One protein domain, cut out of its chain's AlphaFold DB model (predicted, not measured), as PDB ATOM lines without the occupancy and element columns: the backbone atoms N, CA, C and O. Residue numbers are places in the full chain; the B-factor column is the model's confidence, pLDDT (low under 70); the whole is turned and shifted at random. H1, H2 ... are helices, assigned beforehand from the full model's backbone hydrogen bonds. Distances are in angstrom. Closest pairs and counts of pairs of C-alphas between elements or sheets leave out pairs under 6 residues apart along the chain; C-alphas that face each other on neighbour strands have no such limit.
ATOM      1  N   VAL A 280     188.539 186.892 282.584       73.69
ATOM      2  CA  VAL A 280     189.414 187.221 283.728       73.69
ATOM      3  C   VAL A 280     190.895 187.243 283.351       73.69
ATOM      4  O   VAL A 280     191.699 187.820 284.066       73.69
ATOM      5  N   MET A 281     191.283 186.662 282.215       77.19
ATOM      6  CA  MET A 281     192.675 186.675 281.763       77.19
ATOM      7  C   MET A 281     192.940 187.866 280.830       77.19
ATOM      8  O   MET A 281     192.350 187.929 279.744       77.19
ATOM      9  N   PRO A 282     193.857 188.790 281.176       71.31
ATOM     10  CA  PRO A 282     194.336 189.803 280.244       71.31
ATOM     11  C   PRO A 282     194.971 189.134 279.018       71.31
ATOM     12  O   PRO A 282     195.766 188.199 279.136       71.31
ATOM     13  N   LYS A 283     194.628 189.602 277.812       72.00
ATOM     14  CA  LYS A 283     195.178 189.034 276.574       72.00
ATOM     15  C   LYS A 283     196.650 189.419 276.422       72.00
ATOM     16  O   LYS A 283     196.967 190.552 276.064       72.00
ATOM     17  N   ASN A 284     197.548 188.453 276.592       71.38
ATOM     18  CA  ASN A 284     198.947 188.615 276.209       71.38
ATOM     19  C   ASN A 284     199.087 188.478 274.686       71.38
ATOM     20  O   ASN A 284     198.990 187.384 274.144       71.38
ATOM     21  N   LYS A 285     199.318 189.602 273.990       69.38
ATOM     22  CA  LYS A 285     199.492 189.631 272.521       69.38
ATOM     23  C   LYS A 285     200.732 188.877 272.031       69.38
ATOM     24  O   LYS A 285     200.739 188.384 270.914       69.38
ATOM     25  N   ASP A 286     201.770 188.818 272.858       80.12
ATOM     26  CA  ASP A 286     203.033 188.158 272.541       80.12
ATOM     27  C   ASP A 286     203.297 187.083 273.592       80.12
ATOM     28  O   ASP A 286     203.675 187.394 274.728       80.12
ATOM     29  N   MET A 287     203.044 185.834 273.201       77.88
ATOM     30  CA  MET A 287     203.201 184.663 274.061       77.88
ATOM     31  C   MET A 287     204.671 184.337 274.332       77.88
ATOM     32  O   MET A 287     204.970 183.820 275.403       77.88
ATOM     33  N   SER A 288     205.587 184.698 273.426       78.19
ATOM     34  CA  SER A 288     207.023 184.423 273.584       78.19
ATOM     35  C   SER A 288     207.649 185.207 274.741       78.19
ATOM     36  O   SER A 288     208.605 184.755 275.358       78.19
ATOM     37  N   LYS A 289     207.064 186.362 275.083       86.31
ATOM     38  CA  LYS A 289     207.494 187.223 276.198       86.31
ATOM     39  C   LYS A 289     206.553 187.166 277.399       86.31
ATOM     40  O   LYS A 289     206.691 187.966 278.323       86.31
ATOM     41  N   ALA A 290     205.554 186.285 277.381       89.12
ATOM     42  CA  ALA A 290     204.512 186.267 278.403       89.12
ATOM     43  C   ALA A 290     205.068 185.936 279.796       89.12
ATOM     44  O   ALA A 290     204.638 186.551 280.771       89.12
ATOM     45  N   TRP A 291     206.054 185.037 279.883       92.25
ATOM     46  CA  TRP A 291     206.708 184.704 281.147       92.25
ATOM     47  C   TRP A 291     207.462 185.897 281.744       92.25
ATOM     48  O   TRP A 291     207.194 186.273 282.882       92.25
ATOM     49  N   GLU A 292     208.326 186.561 280.970       91.06
ATOM     50  CA  GLU A 292     209.066 187.739 281.453       91.06
ATOM     51  C   GLU A 292     208.133 188.898 281.828       91.06
ATOM     52  O   GLU A 292     208.339 189.569 282.841       91.06
ATOM     53  N   LYS A 293     207.038 189.091 281.081       89.88
ATOM     54  CA  LYS A 293     205.992 190.054 281.454       89.88
ATOM     55  C   LYS A 293     205.362 189.708 282.800       89.88
ATOM     56  O   LYS A 293     205.252 190.583 283.653       89.88
ATOM     57  N   LEU A 294     204.980 188.447 283.018       89.94
ATOM     58  CA  LEU A 294     204.430 188.003 284.301       89.94
ATOM     59  C   LEU A 294     205.458 188.157 285.436       89.94
ATOM     60  O   LEU A 294     205.128 188.617 286.531       89.94
ATOM     61  N   ARG A 295     206.729 187.848 285.158       88.56
ATOM     62  CA  ARG A 295     207.849 188.009 286.090       88.56
ATOM     63  C   ARG A 295     208.066 189.467 286.495       88.56
ATOM     64  O   ARG A 295     208.430 189.710 287.646       88.56
ATOM     65  N   GLY A 296     207.796 190.432 285.619       87.12
ATOM     66  CA  GLY A 296     207.828 191.866 285.938       87.12
ATOM     67  C   GLY A 296     206.573 192.374 286.659       87.12
ATOM     68  O   GLY A 296     206.674 193.180 287.579       87.12
ATOM     69  N   LYS A 297     205.400 191.843 286.309       88.50
ATOM     70  CA  LYS A 297     204.085 192.353 286.725       88.50
ATOM     71  C   LYS A 297     203.771 192.167 288.211       88.50
ATOM     72  O   LYS A 297     204.087 191.121 288.782       88.50
ATOM     73  N   GLN A 298     203.130 193.150 288.840       88.75
ATOM     74  CA  GLN A 298     202.608 193.028 290.207       88.75
ATOM     75  C   GLN A 298     201.202 192.410 290.218       88.75
ATOM     76  O   GLN A 298     200.426 192.582 289.279       88.75
ATOM     77  N   PHE A 299     200.832 191.727 291.306       87.56
ATOM     78  CA  PHE A 299     199.489 191.140 291.429       87.56
ATOM     79  C   PHE A 299     198.381 192.207 291.389       87.56
ATOM     80  O   PHE A 299     197.356 192.023 290.742       87.56
ATOM     81  N   LEU A 300     198.594 193.354 292.040       88.88
ATOM     82  CA  LEU A 300     197.601 194.428 292.068       88.88
ATOM     83  C   LEU A 300     197.382 195.063 290.682       88.88
ATOM     84  O   LEU A 300     196.251 195.368 290.321       88.88
ATOM     85  N   GLU A 301     198.445 195.199 289.881       89.38
ATOM     86  CA  GLU A 301     198.346 195.645 288.482       89.38
ATOM     87  C   GLU A 301     197.500 194.675 287.656       89.38
ATOM     88  O   GLU A 301     196.643 195.095 286.883       89.38
ATOM     89  N   PHE A 302     197.688 193.368 287.862       90.00
ATOM     90  CA  PHE A 302     196.826 192.357 287.261       90.00
ATOM     91  C   PHE A 302     195.362 192.539 287.678       90.00
ATOM     92  O   PHE A 302     194.500 192.582 286.806       90.00
ATOM     93  N   ALA A 303     195.075 192.706 288.970       89.12
ATOM     94  CA  ALA A 303     193.706 192.889 289.451       89.12
ATOM     95  C   ALA A 303     193.020 194.125 288.835       89.12
ATOM     96  O   ALA A 303     191.868 194.042 288.402       89.12
ATOM     97  N   TYR A 304     193.740 195.247 288.719       90.00
ATOM     98  CA  TYR A 304     193.233 196.449 288.051       90.00
ATOM     99  C   TYR A 304     192.945 196.222 286.565       90.00
ATOM    100  O   TYR A 304     191.862 196.566 286.095       90.00
ATOM    101  N   GLU A 305     193.853 195.581 285.828       89.94
ATOM    102  CA  GLU A 305     193.623 195.281 284.410       89.94
ATOM    103  C   GLU A 305     192.409 194.370 284.186       89.94
ATOM    104  O   GLU A 305     191.663 194.545 283.217       89.94
ATOM    105  N   VAL A 306     192.203 193.390 285.071       88.81
ATOM    106  CA  VAL A 306     191.037 192.501 285.018       88.81
ATOM    107  C   VAL A 306     189.755 193.283 285.270       88.81
ATOM    108  O   VAL A 306     188.787 193.123 284.526       88.81
ATOM    109  N   ASP A 307     189.744 194.157 286.276       88.44
ATOM    110  CA  ASP A 307     188.607 195.032 286.556       88.44
ATOM    111  C   ASP A 307     188.268 195.935 285.368       88.44
ATOM    112  O   ASP A 307     187.105 196.023 284.973       88.44
ATOM    113  N   ASP A 308     189.264 196.594 284.782       88.50
ATOM    114  CA  ASP A 308     189.062 197.510 283.659       88.50
ATOM    115  C   ASP A 308     188.588 196.759 282.406       88.50
ATOM    116  O   ASP A 308     187.687 197.208 281.687       88.50
ATOM    117  N   THR A 309     189.104 195.547 282.187       86.69
ATOM    118  CA  THR A 309     188.624 194.642 281.133       86.69
ATOM    119  C   THR A 309     187.185 194.186 281.390       86.69
ATOM    120  O   THR A 309     186.384 194.117 280.457       86.69
ATOM    121  N   SER A 310     186.828 193.881 282.640       85.50
ATOM    122  CA  SER A 310     185.470 193.478 283.013       85.50
ATOM    123  C   SER A 310     184.482 194.626 282.811       85.50
ATOM    124  O   SER A 310     183.434 194.431 282.197       85.50
ATOM    125  N   LYS A 311     184.835 195.836 283.267       86.12
ATOM    126  CA  LYS A 311     184.017 197.049 283.121       86.12
ATOM    127  C   LYS A 311     183.800 197.417 281.658       86.12
ATOM    128  O   LYS A 311     182.661 197.613 281.252       86.12
ATOM    129  N   SER A 312     184.870 197.470 280.861       85.31
ATOM    130  CA  SER A 312     184.787 197.832 279.436       85.31
ATOM    131  C   SER A 312     183.919 196.875 278.619       85.31
ATOM    132  O   SER A 312     183.336 197.277 277.617       85.31
ATOM    133  N   LYS A 313     183.794 195.617 279.056       83.38
ATOM    134  CA  LYS A 313     182.943 194.607 278.420       83.38
ATOM    135  C   LYS A 313     181.562 194.451 279.071       83.38
ATOM    136  O   LYS A 313     180.817 193.561 278.673       83.38
ATOM    137  N   GLY A 314     181.219 195.281 280.059       81.56
ATOM    138  CA  GLY A 314     179.919 195.246 280.736       81.56
ATOM    139  C   GLY A 314     179.676 193.993 281.584       81.56
ATOM    140  O   GLY A 314     178.529 193.618 281.810       81.56
ATOM    141  N   PHE A 315     180.733 193.317 282.038       79.38
ATOM    142  CA  PHE A 315     180.608 192.086 282.813       79.38
ATOM    143  C   PHE A 315     180.461 192.345 284.318       79.38
ATOM    144  O   PHE A 315     181.029 193.311 284.840       79.38
ATOM    145  N   PRO A 316     179.751 191.456 285.043       74.69
ATOM    146  CA  PRO A 316     179.619 191.560 286.488       74.69
ATOM    147  C   PRO A 316     180.977 191.403 287.172       74.69
ATOM    148  O   PRO A 316     181.842 190.670 286.683       74.69
ATOM    149  N   LYS A 317     181.113 192.067 288.328       80.31
ATOM    150  CA  LYS A 317     182.310 192.091 289.184       80.31
ATOM    151  C   LYS A 317     183.014 190.724 289.230       80.31
ATOM    152  O   LYS A 317     182.379 189.676 289.376       80.31
ATOM    153  N   VAL A 318     184.339 190.745 289.111       82.94
ATOM    154  CA  VAL A 318     185.186 189.557 289.271       82.94
ATOM    155  C   VAL A 318     185.531 189.387 290.748       82.94
ATOM    156  O   VAL A 318     185.915 190.348 291.418       82.94
ATOM    157  N   TRP A 319     185.331 188.177 291.265       83.75
ATOM    158  CA  TRP A 319     185.544 187.856 292.676       83.75
ATOM    159  C   TRP A 319     187.015 187.611 292.978       83.75
ATOM    160  O   TRP A 319     187.774 187.177 292.106       83.75
ATOM    161  N   ARG A 320     187.406 187.808 294.241       85.56
ATOM    162  CA  ARG A 320     188.781 187.589 294.693       85.56
ATOM    163  C   ARG A 320     189.330 186.223 294.321       85.56
ATOM    164  O   ARG A 320     190.375 186.138 293.682       85.56
ATOM    165  N   LYS A 321     188.600 185.163 294.679       83.19
ATOM    166  CA  LYS A 321     189.009 183.777 294.406       83.19
ATOM    167  C   LYS A 321     189.244 183.529 292.918       83.19
ATOM    168  O   LYS A 321     190.143 182.780 292.560       83.19
ATOM    169  N   GLU A 322     188.461 184.174 292.057       84.88
ATOM    170  CA  GLU A 322     188.580 184.043 290.606       84.88
ATOM    171  C   GLU A 322     189.848 184.724 290.076       84.88
ATOM    172  O   GLU A 322     190.562 184.131 289.271       84.88
ATOM    173  N   MET A 323     190.181 185.922 290.567       87.56
ATOM    174  CA  MET A 323     191.431 186.604 290.204       87.56
ATOM    175  C   MET A 323     192.669 185.904 290.771       87.56
ATOM    176  O   MET A 323     193.670 185.766 290.069       87.56
ATOM    177  N   GLU A 324     192.617 185.454 292.029       87.31
ATOM    178  CA  GLU A 324     193.711 184.700 292.652       87.31
ATOM    179  C   GLU A 324     193.919 183.362 291.925       87.31
ATOM    180  O   GLU A 324     195.044 183.047 291.541       87.31
ATOM    181  N   GLY A 325     192.847 182.617 291.634       87.00
ATOM    182  CA  GLY A 325     192.916 181.390 290.838       87.00
ATOM    183  C   GLY A 325     193.479 181.632 289.436       87.00
ATOM    184  O   GLY A 325     194.357 180.897 288.989       87.00
ATOM    185  N   ALA A 326     193.055 182.710 288.770       89.88
ATOM    186  CA  ALA A 326     193.579 183.102 287.464       89.88
ATOM    187  C   ALA A 326     195.073 183.438 287.497       89.88
ATOM    188  O   ALA A 326     195.828 182.989 286.634       89.88
ATOM    189  N   TRP A 327     195.529 184.174 288.508       90.50
ATOM    190  CA  TRP A 327     196.948 184.461 288.689       90.50
ATOM    191  C   TRP A 327     197.773 183.178 288.819       90.50
ATOM    192  O   TRP A 327     198.781 183.019 288.129       90.50
ATOM    193  N   VAL A 328     197.318 182.244 289.659       89.56
ATOM    194  CA  VAL A 328     198.015 180.978 289.908       89.56
ATOM    195  C   VAL A 328     198.024 180.085 288.671       89.56
ATOM    196  O   VAL A 328     199.097 179.671 288.243       89.56
ATOM    197  N   GLN A 329     196.865 179.818 288.061       89.81
ATOM    198  CA  GLN A 329     196.776 178.956 286.877       89.81
ATOM    199  C   GLN A 329     197.624 179.507 285.723       89.81
ATOM    200  O   GLN A 329     198.419 178.777 285.139       89.81
ATOM    201  N   ASN A 330     197.567 180.820 285.469       90.50
ATOM    202  CA  ASN A 330     198.391 181.452 284.439       90.50
ATOM    203  C   ASN A 330     199.898 181.361 284.744       90.50
ATOM    204  O   ASN A 330     200.699 181.201 283.823       90.50
ATOM    205  N   ALA A 331     200.302 181.452 286.015       92.12
ATOM    206  CA  ALA A 331     201.702 181.292 286.399       92.12
ATOM    207  C   ALA A 331     202.220 179.879 286.099       92.12
ATOM    208  O   ALA A 331     203.292 179.749 285.512       92.12
ATOM    209  N   PHE A 332     201.458 178.831 286.428       93.00
ATOM    210  CA  PHE A 332     201.851 177.454 286.106       93.00
ATOM    211  C   PHE A 332     201.809 177.164 284.601       93.00
ATOM    212  O   PHE A 332     202.742 176.557 284.081       93.00
ATOM    213  N   ASP A 333     200.795 177.650 283.882       91.19
ATOM    214  CA  ASP A 333     200.701 177.489 282.426       91.19
ATOM    215  C   ASP A 333     201.885 178.134 281.692       91.19
ATOM    216  O   ASP A 333     202.418 177.574 280.729       91.19
ATOM    217  N   LEU A 334     202.292 179.339 282.107       92.12
ATOM    218  CA  LEU A 334     203.435 180.028 281.509       92.12
ATOM    219  C   LEU A 334     204.768 179.424 281.952       92.12
ATOM    220  O   LEU A 334     205.684 179.372 281.136       92.12
ATOM    221  N   TYR A 335     204.858 178.920 283.186       94.00
ATOM    222  CA  TYR A 335     206.014 178.160 283.651       94.00
ATOM    223  C   TYR A 335     206.233 176.914 282.791       94.00
ATOM    224  O   TYR A 335     207.328 176.710 282.277       94.00
ATOM    225  N   ASP A 336     205.189 176.105 282.580       92.56
ATOM    226  CA  ASP A 336     205.290 174.862 281.808       92.56
ATOM    227  C   ASP A 336     205.679 175.135 280.345       92.56
ATOM    228  O   ASP A 336     206.475 174.396 279.759       92.56
ATOM    229  N   LYS A 337     205.172 176.227 279.760       91.69
ATOM    230  CA  LYS A 337     205.571 176.682 278.418       91.69
ATOM    231  C   LYS A 337     207.026 177.128 278.371       91.69
ATOM    232  O   LYS A 337     207.721 176.782 277.421       91.69
ATOM    233  N   GLU A 338     207.484 177.872 279.373       92.94
ATOM    234  CA  GLU A 338     208.862 178.355 279.429       92.94
ATOM    235  C   GLU A 338     209.854 177.213 279.667       92.94
ATOM    236  O   GLU A 338     210.848 177.114 278.954       92.94
ATOM    237  N   ALA A 339     209.546 176.289 280.580       90.94
ATOM    238  CA  ALA A 339     210.335 175.077 280.790       90.94
ATOM    239  C   ALA A 339     210.430 174.244 279.500       90.94
ATOM    240  O   ALA A 339     211.507 173.779 279.133       90.94
ATOM    241  N   SER A 340     209.323 174.123 278.757       90.38
ATOM    242  CA  SER A 340     209.312 173.440 277.455       90.38
ATOM    243  C   SER A 340     210.142 174.175 276.396       90.38
ATOM    244  O   SER A 340     210.797 173.531 275.585       90.38
ATOM    245  N   ARG A 341     210.133 175.516 276.399       91.12
ATOM    246  CA  ARG A 341     210.925 176.351 275.482       91.12
ATOM    247  C   ARG A 341     212.429 176.223 275.744       91.12
ATOM    248  O   ARG A 341     213.202 176.249 274.794       91.12
ATOM    249  N   LEU A 342     212.826 176.116 277.013       88.38
ATOM    250  CA  LEU A 342     214.217 175.913 277.435       88.38
ATOM    251  C   LEU A 342     214.719 174.491 277.135       88.38
ATOM    252  O   LEU A 342     215.914 174.297 276.935       88.38
ATOM    253  N   GLY A 343     213.818 173.504 277.075       90.31
ATOM    254  CA  GLY A 343     214.124 172.152 276.605       90.31
ATOM    255  C   GLY A 343     215.260 171.491 277.389       90.31
ATOM    256  O   GLY A 343     215.174 171.331 278.609       90.31
ATOM    257  N   ASP A 344     216.328 171.117 276.686       86.06
ATOM    258  CA  ASP A 344     217.474 170.403 277.258       86.06
ATOM    259  C   ASP A 344     218.224 171.225 278.312       86.06
ATOM    260  O   ASP A 344     218.738 170.651 279.273       86.06
ATOM    261  N   GLU A 345     218.254 172.557 278.199       84.00
ATOM    262  CA  GLU A 345     218.896 173.416 279.204       84.00
ATOM    263  C   GLU A 345     218.199 173.291 280.558       84.00
ATOM    264  O   GLU A 345     218.858 173.202 281.590       84.00
ATOM    265  N   PHE A 346     216.867 173.211 280.561       86.12
ATOM    266  CA  PHE A 346     216.103 173.017 281.788       86.12
ATOM    267  C   PHE A 346     216.370 171.641 282.421       86.12
ATOM    268  O   PHE A 346     216.419 171.525 283.640       86.12
ATOM    269  N   GLN A 347     216.568 170.594 281.613       80.94
ATOM    270  CA  GLN A 347     216.791 169.231 282.118       80.94
ATOM    271  C   GLN A 347     218.233 168.973 282.570       80.94
ATOM    272  O   GLN A 347     218.462 168.159 283.462       80.94
ATOM    273  N   SER A 348     219.206 169.625 281.935       81.69
ATOM    274  CA  SER A 348     220.634 169.356 282.142       81.69
ATOM    275  C   SER A 348     221.328 170.379 283.040       81.69
ATOM    276  O   SER A 348     222.353 170.056 283.641       81.69
ATOM    277  N   ASN A 349     220.782 171.593 283.171       87.12
ATOM    278  CA  ASN A 349     221.390 172.666 283.945       87.12
ATOM    279  C   ASN A 349     220.561 173.006 285.189       87.12
ATOM    280  O   ASN A 349     219.558 173.722 285.132       87.12
ATOM    281  N   LYS A 350     221.060 172.554 286.343       86.88
ATOM    282  CA  LYS A 350     220.448 172.795 287.654       86.88
ATOM    283  C   LYS A 350     220.211 174.285 287.935       86.88
ATOM    284  O   LYS A 350     219.137 174.638 288.407       86.88
ATOM    285  N   PHE A 351     221.148 175.165 287.579       87.06
ATOM    286  CA  PHE A 351     221.013 176.606 287.818       87.06
ATOM    287  C   PHE A 351     219.857 177.225 287.018       87.06
ATOM    288  O   PHE A 351     219.127 178.077 287.525       87.06
ATOM    289  N   VAL A 352     219.657 176.775 285.775       88.00
ATOM    290  CA  VAL A 352     218.542 177.227 284.925       88.00
ATOM    291  C   VAL A 352     217.208 176.746 285.498       88.00
ATOM    292  O   VAL A 352     216.272 177.543 285.620       88.00
ATOM    293  N   ALA A 353     217.130 175.474 285.898       85.50
ATOM    294  CA  ALA A 353     215.931 174.897 286.500       85.50
ATOM    295  C   ALA A 353     215.545 175.606 287.809       85.50
ATOM    296  O   ALA A 353     214.426 176.111 287.937       85.50
ATOM    297  N   GLU A 354     216.490 175.731 288.743       89.38
ATOM    298  CA  GLU A 354     216.284 176.399 290.032       89.38
ATOM    299  C   GLU A 354     215.955 177.887 289.856       89.38
ATOM    300  O   GLU A 354     215.073 178.413 290.537       89.38
ATOM    301  N   GLY A 355     216.585 178.573 288.897       90.00
ATOM    302  CA  GLY A 355     216.278 179.968 288.576       90.00
ATOM    303  C   GLY A 355     214.834 180.169 288.100       90.00
ATOM    304  O   GLY A 355     214.165 181.141 288.486       90.00
ATOM    305  N   LEU A 356     214.310 179.234 287.301       92.62
ATOM    306  CA  LEU A 356     212.918 179.265 286.853       92.62
ATOM    307  C   LEU A 356     211.946 178.948 288.003       92.62
ATOM    308  O   LEU A 356     210.938 179.642 288.162       92.62
ATOM    309  N   GLN A 357     212.259 177.959 288.843       91.88
ATOM    310  CA  GLN A 357     211.470 177.605 290.033       91.88
ATOM    311  C   GLN A 357     211.419 178.754 291.053       91.88
ATOM    312  O   GLN A 357     210.348 179.115 291.549       91.88
ATOM    313  N   ALA A 358     212.555 179.407 291.312       90.56
ATOM    314  CA  ALA A 358     212.635 180.588 292.167       90.56
ATOM    315  C   ALA A 358     211.792 181.747 291.610       90.56
ATOM    316  O   ALA A 358     211.103 182.446 292.360       90.56
ATOM    317  N   SER A 359     211.788 181.920 290.285       92.75
ATOM    318  CA  SER A 359     210.939 182.907 289.611       92.75
ATOM    319  C   SER A 359     209.450 182.601 289.792       92.75
ATOM    320  O   SER A 359     208.685 183.514 290.108       92.75
ATOM    321  N   LEU A 360     209.037 181.333 289.672       93.25
ATOM    322  CA  LEU A 360     207.661 180.908 289.946       93.25
ATOM    323  C   LEU A 360     207.267 181.209 291.397       93.25
ATOM    324  O   LEU A 360     206.259 181.877 291.627       93.25
ATOM    325  N   LYS A 361     208.094 180.807 292.372       89.81
ATOM    326  CA  LYS A 361     207.881 181.107 293.798       89.81
ATOM    327  C   LYS A 361     207.720 182.608 294.038       89.81
ATOM    328  O   LYS A 361     206.804 183.026 294.742       89.81
ATOM    329  N   LYS A 362     208.556 183.437 293.405       88.75
ATOM    330  CA  LYS A 362     208.455 184.900 293.490       88.75
ATOM    331  C   LYS A 362     207.142 185.417 292.901       88.75
ATOM    332  O   LYS A 362     206.504 186.255 293.526       88.75
ATOM    333  N   ILE A 363     206.724 184.936 291.729       90.19
ATOM    334  CA  ILE A 363     205.470 185.342 291.068       90.19
ATOM    335  C   ILE A 363     204.255 185.004 291.937       90.19
ATOM    336  O   ILE A 363     203.398 185.862 292.147       90.19
ATOM    337  N   ILE A 364     204.194 183.793 292.490       86.62
ATOM    338  CA  ILE A 364     203.136 183.401 293.430       86.62
ATOM    339  C   ILE A 364     203.196 184.267 294.696       86.62
ATOM    340  O   ILE A 364     202.182 184.814 295.132       86.62
ATOM    341  N   GLY A 365     204.403 184.489 295.223       80.19
ATOM    342  CA  GLY A 365     204.671 185.345 296.377       80.19
ATOM    343  C   GLY A 365     204.238 186.807 296.204       80.19
ATOM    344  O   GLY A 365     203.949 187.480 297.190       80.19
ATOM    345  N   LYS A 366     204.103 187.323 294.976       79.38
ATOM    346  CA  LYS A 366     203.627 188.700 294.734       79.38
ATOM    347  C   LYS A 366     202.176 188.939 295.133       79.38
ATOM    348  O   LYS A 366     201.810 190.093 295.354       79.38
ATOM    349  N   ARG A 367     201.366 187.885 295.298       71.62
ATOM    350  CA  ARG A 367     200.050 187.993 295.954       71.62
ATOM    351  C   ARG A 367     200.157 188.658 297.333       71.62
ATOM    352  O   ARG A 367     199.199 189.271 297.789       71.62
ATOM    353  N   PHE A 368     201.317 188.565 297.983       62.34
ATOM    354  CA  PHE A 368     201.530 188.954 299.375       62.34
ATOM    355  C   PHE A 368     202.203 190.329 299.561       62.34
ATOM    356  O   PHE A 368     202.557 190.691 300.684       62.34
ATOM    357  N   HIS A 369     202.393 191.125 298.502       53.09
ATOM    358  CA  HIS A 369     203.181 192.358 298.597       53.09
ATOM    359  C   HIS A 369     202.319 193.609 298.835       53.09
ATOM    360  O   HIS A 369     201.391 193.884 298.074       53.09
ATOM    361  N   PRO A 370     202.740 194.493 299.753       47.25
ATOM    362  CA  PRO A 370     202.781 194.292 301.201       47.25
ATOM    363  C   PRO A 370     201.348 194.173 301.753       47.25
ATOM    364  O   PRO A 370     200.467 194.890 301.282       47.25
ATOM    365  N   LEU A 371     201.125 193.312 302.750       55.19
ATOM    366  CA  LEU A 371     199.833 192.891 303.342       55.19
ATOM    367  C   LEU A 371     198.717 193.957 303.487       55.19
ATOM    368  O   LEU A 371     197.550 193.608 303.587       55.19
ATOM    369  N   THR A 372     199.023 195.253 303.452       64.00
ATOM    370  CA  THR A 372     198.038 196.337 303.502       64.00
ATOM    371  C   THR A 372     197.384 196.690 302.164       64.00
ATOM    372  O   THR A 372     196.206 197.024 302.161       64.00
ATOM    373  N   LYS A 373     198.083 196.686 301.019       75.69
ATOM    374  CA  LYS A 373     197.525 197.269 299.773       75.69
ATOM    375  C   LYS A 373     196.556 196.337 299.051       75.69
ATOM    376  O   LYS A 373     195.486 196.781 298.645       75.69
ATOM    377  N   VAL A 374     196.924 195.064 298.910       78.06
ATOM    378  CA  VAL A 374     196.062 194.041 298.297       78.06
ATOM    379  C   VAL A 374     194.803 193.841 299.141       78.06
ATOM    380  O   VAL A 374     193.698 193.840 298.608       78.06
ATOM    381  N   GLU A 375     194.950 193.780 300.464       80.12
ATOM    382  CA  GLU A 375     193.802 193.635 301.362       80.12
ATOM    383  C   GLU A 375     192.924 194.891 301.396       80.12
ATOM    384  O   GLU A 375     191.705 194.769 301.332       80.12
ATOM    385  N   LYS A 376     193.499 196.106 301.368       81.38
ATOM    386  CA  LYS A 376     192.718 197.346 301.177       81.38
ATOM    387  C   LYS A 376     191.939 197.344 299.865       81.38
ATOM    388  O   LYS A 376     190.794 197.783 299.838       81.38
ATOM    389  N   TYR A 377     192.543 196.861 298.780       85.69
ATOM    390  CA  TYR A 377     191.856 196.736 297.496       85.69
ATOM    391  C   TYR A 377     190.623 195.825 297.609       85.69
ATOM    392  O   TYR A 377     189.538 196.216 297.175       85.69
ATOM    393  N   TRP A 378     190.751 194.664 298.257       84.25
ATOM    394  CA  TRP A 378     189.628 193.746 298.460       84.25
ATOM    395  C   TRP A 378     188.586 194.267 299.455       84.25
ATOM    396  O   TRP A 378     187.386 194.131 299.207       84.25
ATOM    397  N   ALA A 379     189.012 194.942 300.524       82.31
ATOM    398  CA  ALA A 379     188.119 195.607 301.467       82.31
ATOM    399  C   ALA A 379     187.258 196.674 300.768       82.31
ATOM    400  O   ALA A 379     186.038 196.664 300.902       82.31
ATOM    401  N   ASN A 380     187.860 197.514 299.916       84.38
ATOM    402  CA  ASN A 380     187.139 198.513 299.112       84.38
ATOM    403  C   ASN A 380     186.135 197.888 298.130       84.38
ATOM    404  O   ASN A 380     185.192 198.541 297.689       84.38
ATOM    405  N   LYS A 381     186.338 196.622 297.760       80.75
ATOM    406  CA  LYS A 381     185.428 195.858 296.907       80.75
ATOM    407  C   LYS A 381     184.312 195.174 297.700       80.75
ATOM    408  O   LYS A 381     183.418 194.620 297.062       80.75
ATOM    409  N   GLY A 382     184.353 195.169 299.032       76.56
ATOM    410  CA  GLY A 382     183.445 194.384 299.874       76.56
ATOM    411  C   GLY A 382     183.725 192.876 299.828       76.56
ATOM    412  O   GLY A 382     182.793 192.089 299.913       76.56
ATOM    413  N   ASP A 383     184.983 192.478 299.606       72.81
ATOM    414  CA  ASP A 383     185.448 191.075 299.543       72.81
ATOM    415  C   ASP A 383     186.715 190.881 300.411       72.81
ATOM    416  O   ASP A 383     187.641 190.140 300.071       72.81
ATOM    417  N   GLY A 384     186.808 191.654 301.502       60.47
ATOM    418  CA  GLY A 384     187.881 191.543 302.491       60.47
ATOM    419  C   GLY A 384     187.734 190.272 303.332       60.47
ATOM    420  O   GLY A 384     186.624 189.785 303.540       60.47
ATOM    421  N   TRP A 385     188.850 189.729 303.819       59.28
ATOM    422  CA  TRP A 385     188.800 188.605 304.755       59.28
ATOM    423  C   TRP A 385     188.191 189.034 306.102       59.28
ATOM    424  O   TRP A 385     188.507 190.128 306.574       59.28
ATOM    425  N   PRO A 386     187.397 188.170 306.757       47.44
ATOM    426  CA  PRO A 386     187.143 188.261 308.194       47.44
ATOM    427  C   PRO A 386     188.464 188.277 308.992       47.44
ATOM    428  O   PRO A 386     189.410 187.569 308.627       47.44
ATOM    429  N   GLU A 387     188.558 189.075 310.063       44.72
ATOM    430  CA  GLU A 387     189.770 189.223 310.903       44.72
ATOM    431  C   GLU A 387     190.252 187.889 311.520       44.72
ATOM    432  O   GLU A 387     191.439 187.671 311.742       44.72
ATOM    433  N   ASP A 388     189.341 186.945 311.703       35.28
ATOM    434  CA  ASP A 388     189.507 185.599 312.251       35.28
ATOM    435  C   ASP A 388     190.088 184.569 311.256       35.28
ATOM    436  O   ASP A 388     190.477 183.466 311.641       35.28
ATOM    437  N   LEU A 389     190.241 184.928 309.976       38.53
ATOM    438  CA  LEU A 389     190.968 184.122 308.983       38.53
ATOM    439  C   LEU A 389     192.476 184.415 308.937       38.53
ATOM    440  O   LEU A 389     193.212 183.684 308.279       38.53
ATOM    441  N   TRP A 390     192.948 185.421 309.681       37.38
ATOM    442  CA  TRP A 390     194.375 185.716 309.859       37.38
ATOM    443  C   TRP A 390     195.071 184.729 310.810       37.38
ATOM    444  O   TRP A 390     196.283 184.534 310.720       37.38
TER     445      TRP A 390
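Overview. This is residues 280 to 390 of the 452 residues of an uncharacterized protein of Rhynchosporium secalis (UniProt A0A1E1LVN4). Two long helices, H3 and H5, run side by side in opposite directions, with short H4 at the turn between them. H1 crosses H3, and H2 and H6 lie near the pair's other end. The printed part has 111 residues, with six named helices, H1 to H6 in order, and no named strand: all helix. It is only just loose, close to compact, with radius of gyration of the C-alphas 15.9 A, and flat, spanning 48 by 35 by 17 A.

Arrangement. H1, residues 290 to 296, touches residues 331 to 338 of H3, residues 320 to 342, at a steep tilt of 64 degrees; their closest C-alphas, Trp 291 and Leu 334, are 5.7 A apart. H2, residues 299 to 312, only just touches H3, with 3 pairs of C-alphas within 8 A, the closest Ala 303 and Met 323, 6.7 A. H3 touches H5, residues 350 to 368, at a shallow tilt of 13 degrees, opposite ways, closest at C-alphas 328 and 364, 6.7 A. H4, residues 344 to 348, touches H5 only at the corner, closest at C-alphas 346 and 353, 5.1 A. H6, residues 373 to 380, is close to H2 but not clearly touching. Every O i to N i+4 pair is within hydrogen-bond range in H1, H2, H3, H4 and H6; in H5, 13 of 15.

Along the chain. H1 begins at C-alpha 290 (204.512, 186.267, 278.403); H6 ends at C-alpha 380 (187.139, 198.513, 299.112). From first to last C-alpha, H3 measures 32.9 A and H5 27.5 A.

Size, cuts and confidence. The printed part has no cut, and no link between helices is long. pLDDT is under 70 at residue 285, residues 368 to 372 and residues 384 to 390.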